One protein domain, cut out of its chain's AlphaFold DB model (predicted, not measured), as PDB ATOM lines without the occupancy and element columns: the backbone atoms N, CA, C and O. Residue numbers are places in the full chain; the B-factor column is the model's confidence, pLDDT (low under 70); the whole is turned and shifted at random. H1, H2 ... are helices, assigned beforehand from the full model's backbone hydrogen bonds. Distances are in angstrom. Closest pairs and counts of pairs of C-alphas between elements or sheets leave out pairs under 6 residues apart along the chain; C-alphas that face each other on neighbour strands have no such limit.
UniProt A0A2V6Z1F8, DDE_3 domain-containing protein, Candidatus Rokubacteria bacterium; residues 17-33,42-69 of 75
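What this domain is: This is residues 17 to 33 and 42 to 69 of the 75 residues of the protein "DDE_3 domain-containing protein" of Candidatus Rokubacteria bacterium (UniProt A0A2V6Z1F8). Three helices make a loose triangle: H2 and H3 meet at their ends in a right-angled corner, and H1 spans the opening, its first part on H3 and its last part nearing H2. The printed part has 45 residues, with H1, H2 and H3 in that order, no named strand, and is all helix. It is only just compact, close to loose, with a radius of gyration of the C-alphas of 10.8 A, and elongated, spanning 32 by 21 by 14 A.

Where its parts are: H1, residues 20 to 32, begins at C-alpha 20 (73.401, -6.614, -76.683) and is 16.8 A long. H2, residues 42 to 56, is 20.8 A long. H3, residues 59 to 67, is 12.4 A long and ends at C-alpha 67 (80.941, -5.049, -73.323).

How they stand to each other: H1, with residues 20 to 24 alone, touches H3 at a steep tilt of 58 degrees, opposite ways; the closest C-alphas, of Pro 20 and Phe 66, are 5.2 A apart. H1, with residues 28 to 32 alone, only just touches H2, with 3 pairs of C-alphas within 8 A, the closest those of Arg 32 and Glu 51, 7.2 A. H2 and H3 touch only at the corner, only just, with 3 pairs; the closest C-alphas are Leu 55 and Leu 62, 6.7 A, and the lines are about perpendicular at 90 degrees. Every O i to N i+4 pair is within hydrogen-bond range in H1 and H2, and 4 of 5 in H3.

The domain as a whole: The C-alphas farthest apart, of Asp 42 and Arg 67, are 32.4 A apart. Residues 34 to 41 are not printed, and C-alphas 33 and 42 are 14.5 A apart across the cut. The link H2 to H3 is tight. No printed residue has pLDDT under 70.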
ATOM      1  N   ASP A  17      69.819 -10.706 -70.943       90.31
ATOM      2  CA  ASP A  17      71.044 -10.088 -70.411       90.31
ATOM      3  C   ASP A  17      72.295 -10.399 -71.254       90.31
ATOM      4  O   ASP A  17      73.302  -9.690 -71.197       90.31
ATOM      5  N   LEU A  18      72.239 -11.457 -72.072       92.56
ATOM      6  CA  LEU A  18      73.295 -11.797 -73.025       92.56
ATOM      7  C   LEU A  18      73.100 -11.125 -74.386       92.56
ATOM      8  O   LEU A  18      74.030 -11.121 -75.192       92.56
ATOM      9  N   ASN A  19      71.925 -10.563 -74.670       91.94
ATOM     10  CA  ASN A  19      71.608  -9.983 -75.967       91.94
ATOM     11  C   ASN A  19      71.928  -8.472 -75.995       91.94
ATOM     12  O   ASN A  19      71.149  -7.663 -75.488       91.94
ATOM     13  N   PRO A  20      73.016  -8.029 -76.658       92.88
ATOM     14  CA  PRO A  20      73.401  -6.614 -76.683       92.88
ATOM     15  C   PRO A  20      72.392  -5.734 -77.435       92.88
ATOM     16  O   PRO A  20      72.399  -4.510 -77.282       92.88
ATOM     17  N   VAL A  21      71.507  -6.337 -78.237       93.94
ATOM     18  CA  VAL A  21      70.413  -5.626 -78.906       93.94
ATOM     19  C   VAL A  21      69.385  -5.108 -77.893       93.94
ATOM     20  O   VAL A  21      68.813  -4.045 -78.128       93.94
ATOM     21  N   GLU A  22      69.201  -5.763 -76.743       95.19
ATOM     22  CA  GLU A  22      68.319  -5.255 -75.680       95.19
ATOM     23  C   GLU A  22      68.850  -3.943 -75.091       95.19
ATOM     24  O   GLU A  22      68.100  -2.979 -74.928       95.19
ATOM     25  N   LEU A  23      70.164  -3.846 -74.864       94.69
ATOM     26  CA  LEU A  23      70.805  -2.614 -74.390       94.69
ATOM     27  C   LEU A  23      70.698  -1.481 -75.416       94.69
ATOM     28  O   LEU A  23      70.405  -0.338 -75.057       94.69
ATOM     29  N   LEU A  24      70.873  -1.800 -76.701       95.06
ATOM     30  CA  LEU A  24      70.632  -0.861 -77.795       95.06
ATOM     31  C   LEU A  24      69.183  -0.344 -77.773       95.06
ATOM     32  O   LEU A  24      68.955   0.863 -77.892       95.06
ATOM     33  N   TRP A  25      68.203  -1.237 -77.614       94.75
ATOM     34  CA  TRP A  25      66.795  -0.852 -77.555       94.75
ATOM     35  C   TRP A  25      66.461  -0.033 -76.317       94.75
ATOM     36  O   TRP A  25      65.728   0.946 -76.439       94.75
ATOM     37  N   SER A  26      67.017  -0.382 -75.159       95.50
ATOM     38  CA  SER A  26      66.871   0.390 -73.926       95.50
ATOM     39  C   SER A  26      67.401   1.817 -74.101       95.50
ATOM     40  O   SER A  26      66.679   2.786 -73.855       95.50
ATOM     41  N   TYR A  27      68.607   1.970 -74.664       95.88
ATOM     42  CA  TYR A  27      69.195   3.275 -74.978       95.88
ATOM     43  C   TYR A  27      68.314   4.112 -75.920       95.88
ATOM     44  O   TYR A  27      68.154   5.322 -75.729       95.88
ATOM     45  N   LEU A  28      67.724   3.481 -76.940       95.69
ATOM     46  CA  LEU A  28      66.825   4.168 -77.861       95.69
ATOM     47  C   LEU A  28      65.516   4.578 -77.183       95.69
ATOM     48  O   LEU A  28      65.161   5.750 -77.248       95.69
ATOM     49  N   LYS A  29      64.820   3.643 -76.530       94.19
ATOM     50  CA  LYS A  29      63.475   3.852 -75.973       94.19
ATOM     51  C   LYS A  29      63.479   4.801 -74.777       94.19
ATOM     52  O   LYS A  29      62.673   5.722 -74.735       94.19
ATOM     53  N   TYR A  30      64.394   4.591 -73.835       95.69
ATOM     54  CA  TYR A  30      64.411   5.319 -72.563       95.69
ATOM     55  C   TYR A  30      65.398   6.489 -72.540       95.69
ATOM     56  O   TYR A  30      65.340   7.314 -71.637       95.69
ATOM     57  N   GLY A  31      66.294   6.586 -73.527       94.56
ATOM     58  CA  GLY A  31      67.249   7.688 -73.641       94.56
ATOM     59  C   GLY A  31      66.949   8.619 -74.810       94.56
ATOM     60  O   GLY A  31      66.667   9.800 -74.630       94.56
ATOM     61  N   ARG A  32      67.065   8.111 -76.040       95.81
ATOM     62  CA  ARG A  32      67.065   8.956 -77.251       95.81
ATOM     63  C   ARG A  32      65.685   9.369 -77.736       95.81
ATOM     64  O   ARG A  32      65.555  10.449 -78.301       95.81
ATOM     65  N   LEU A  33      64.708   8.495 -77.555       96.12
ATOM     66  CA  LEU A  33      63.328   8.653 -78.005       96.12
ATOM     67  C   LEU A  33      62.365   8.740 -76.815       96.12
ATOM     68  O   LEU A  33      61.157   8.596 -76.992       96.12
ATOM     69  N   ASP A  42      55.297   6.670 -89.872       97.94
ATOM     70  CA  ASP A  42      56.420   7.200 -90.647       97.94
ATOM     71  C   ASP A  42      57.324   8.113 -89.815       97.94
ATOM     72  O   ASP A  42      58.555   8.042 -89.935       97.94
ATOM     73  N   ASP A  43      56.744   8.894 -88.904       96.94
ATOM     74  CA  ASP A  43      57.492   9.720 -87.958       96.94
ATOM     75  C   ASP A  43      58.281   8.860 -86.970       96.94
ATOM     76  O   ASP A  43      59.469   9.119 -86.737       96.94
ATOM     77  N   ILE A  44      57.680   7.782 -86.445       95.38
ATOM     78  CA  ILE A  44      58.386   6.804 -85.598       95.38
ATOM     79  C   ILE A  44      59.587   6.243 -86.358       95.38
ATOM     80  O   ILE A  44      60.725   6.300 -85.880       95.38
ATOM     81  N   GLN A  45      59.357   5.715 -87.562       96.81
ATOM     82  CA  GLN A  45      60.414   5.091 -88.347       96.81
ATOM     83  C   GLN A  45      61.529   6.083 -88.688       96.81
ATOM     84  O   GLN A  45      62.712   5.735 -88.635       96.81
ATOM     85  N   SER A  46      61.179   7.319 -89.037       97.25
ATOM     86  CA  SER A  46      62.139   8.365 -89.389       97.25
ATOM     87  C   SER A  46      63.009   8.761 -88.196       97.25
ATOM     88  O   SER A  46      64.236   8.847 -88.338       97.25
ATOM     89  N   ASN A  47      62.416   8.886 -87.006       97.00
ATOM     90  CA  ASN A  47      63.142   9.147 -85.764       97.00
ATOM     91  C   ASN A  47      64.066   7.983 -85.376       97.00
ATOM     92  O   ASN A  47      65.257   8.200 -85.131       97.00
ATOM     93  N   VAL A  48      63.581   6.738 -85.429       96.00
ATOM     94  CA  VAL A  48      64.406   5.543 -85.175       96.00
ATOM     95  C   VAL A  48      65.561   5.453 -86.178       96.00
ATOM     96  O   VAL A  48      66.712   5.246 -85.787       96.00
ATOM     97  N   ARG A  49      65.308   5.674 -87.477       96.62
ATOM     98  CA  ARG A  49      66.351   5.691 -88.522       96.62
ATOM     99  C   ARG A  49      67.395   6.778 -88.268       96.62
ATOM    100  O   ARG A  49      68.581   6.556 -88.525       96.62
ATOM    101  N   ARG A  50      66.983   7.955 -87.795       96.88
ATOM    102  CA  ARG A  50      67.887   9.060 -87.441       96.88
ATOM    103  C   ARG A  50      68.789   8.686 -86.264       96.88
ATOM    104  O   ARG A  50      70.006   8.823 -86.386       96.88
ATOM    105  N   GLU A  51      68.237   8.145 -85.183       96.06
ATOM    106  CA  GLU A  51      69.035   7.730 -84.021       96.06
ATOM    107  C   GLU A  51      69.942   6.528 -84.333       96.06
ATOM    108  O   GLU A  51      71.109   6.510 -83.942       96.06
ATOM    109  N   ARG A  52      69.485   5.580 -85.160       94.38
ATOM    110  CA  ARG A  52      70.336   4.493 -85.666       94.38
ATOM    111  C   ARG A  52      71.516   5.024 -86.489       94.38
ATOM    112  O   ARG A  52      72.645   4.591 -86.280       94.38
ATOM    113  N   ARG A  53      71.289   5.994 -87.387       95.88
ATOM    114  CA  ARG A  53      72.362   6.670 -88.152       95.88
ATOM    115  C   ARG A  53      73.333   7.438 -87.253       95.88
ATOM    116  O   ARG A  53      74.512   7.561 -87.578       95.88
ATOM    117  N   ARG A  54      72.866   7.961 -86.118       94.62
ATOM    118  CA  ARG A  54      73.751   8.548 -85.108       94.62
ATOM    119  C   ARG A  54      74.645   7.472 -84.493       94.62
ATOM    120  O   ARG A  54      75.853   7.676 -84.419       94.62
ATOM    121  N   LEU A  55      74.092   6.325 -84.112       93.75
ATOM    122  CA  LEU A  55      74.852   5.218 -83.523       93.75
ATOM    123  C   LEU A  55      75.917   4.644 -84.458       93.75
ATOM    124  O   LEU A  55      77.027   4.378 -84.005       93.75
ATOM    125  N   THR A  56      75.647   4.540 -85.762       91.56
ATOM    126  CA  THR A  56      76.663   4.096 -86.738       91.56
ATOM    127  C   THR A  56      77.880   5.024 -86.795       91.56
ATOM    128  O   THR A  56      78.953   4.594 -87.198       91.56
ATOM    129  N   ARG A  57      77.738   6.288 -86.367       96.31
ATOM    130  CA  ARG A  57      78.843   7.257 -86.255       96.31
ATOM    131  C   ARG A  57      79.574   7.194 -84.905       96.31
ATOM    132  O   ARG A  57      80.568   7.884 -84.735       96.31
ATOM    133  N   HIS A  58      79.101   6.381 -83.955       95.44
ATOM    134  CA  HIS A  58      79.666   6.232 -82.609       95.44
ATOM    135  C   HIS A  58      80.025   4.758 -82.334       95.44
ATOM    136  O   HIS A  58      79.393   4.102 -81.502       95.44
ATOM    137  N   PRO A  59      81.053   4.205 -83.010       94.12
ATOM    138  CA  PRO A  59      81.398   2.785 -82.910       94.12
ATOM    139  C   PRO A  59      81.773   2.352 -81.487       94.12
ATOM    140  O   PRO A  59      81.526   1.211 -81.109       94.12
ATOM    141  N   GLN A  60      82.325   3.253 -80.670       94.69
ATOM    142  CA  GLN A  60      82.661   2.959 -79.273       94.69
ATOM    143  C   GLN A  60      81.417   2.729 -78.398       94.69
ATOM    144  O   GLN A  60      81.454   1.873 -77.512       94.69
ATOM    145  N   LEU A  61      80.320   3.444 -78.674       94.75
ATOM    146  CA  LEU A  61      79.032   3.265 -77.998       94.75
ATOM    147  C   LEU A  61      78.358   1.959 -78.441       94.75
ATOM    148  O   LEU A  61      77.854   1.204 -77.618       94.75
ATOM    149  N   LEU A  62      78.427   1.620 -79.733       93.38
ATOM    150  CA  LEU A  62      77.969   0.307 -80.200       93.38
ATOM    151  C   LEU A  62      78.740  -0.830 -79.514       93.38
ATOM    152  O   LEU A  62      78.132  -1.772 -79.012       93.38
ATOM    153  N   ARG A  63      80.067  -0.709 -79.408       93.31
ATOM    154  CA  ARG A  63      80.919  -1.676 -78.699       93.31
ATOM    155  C   ARG A  63      80.653  -1.715 -77.194       93.31
ATOM    156  O   ARG A  63      80.830  -2.763 -76.583       93.31
ATOM    157  N   SER A  64      80.237  -0.615 -76.555       93.88
ATOM    158  CA  SER A  64      79.890  -0.662 -75.127       93.88
ATOM    159  C   SER A  64      78.675  -1.533 -74.844       93.88
ATOM    160  O   SER A  64      78.674  -2.159 -73.793       93.88
ATOM    161  N   PHE A  65      77.707  -1.647 -75.761       93.75
ATOM    162  CA  PHE A  65      76.573  -2.561 -75.572       93.75
ATOM    163  C   PHE A  65      77.030  -4.022 -75.497       93.75
ATOM    164  O   PHE A  65      76.612  -4.738 -74.601       93.75
ATOM    165  N   PHE A  66      77.964  -4.440 -76.353       92.88
ATOM    166  CA  PHE A  66      78.566  -5.778 -76.268       92.88
ATOM    167  C   PHE A  66      79.372  -5.977 -74.984       92.88
ATOM    168  O   PHE A  66      79.282  -7.021 -74.359       92.88
ATOM    169  N   ARG A  67      80.136  -4.965 -74.555       92.25
ATOM    170  CA  ARG A  67      80.941  -5.049 -73.323       92.25
ATOM    171  C   ARG A  67      80.108  -5.149 -72.040       92.25
ATOM    172  O   ARG A  67      80.658  -5.544 -71.021       92.25
ATOM    173  N   HIS A  68      78.839  -4.745 -72.077       91.25
ATOM    174  CA  HIS A  68      77.930  -4.811 -70.930       91.25
ATOM    175  C   HIS A  68      77.114  -6.107 -70.880       91.25
ATOM    176  O   HIS A  68      76.381  -6.305 -69.916       91.25
ATOM    177  N   THR A  69      77.234  -6.988 -71.874       90.62
ATOM    178  CA  THR A  69      76.687  -8.342 -71.774       90.62
ATOM    179  C   THR A  69      77.767  -9.305 -71.297       90.62
ATOM    180  O   THR A  69      78.960  -9.077 -71.496       90.62
TER     181      THR A  69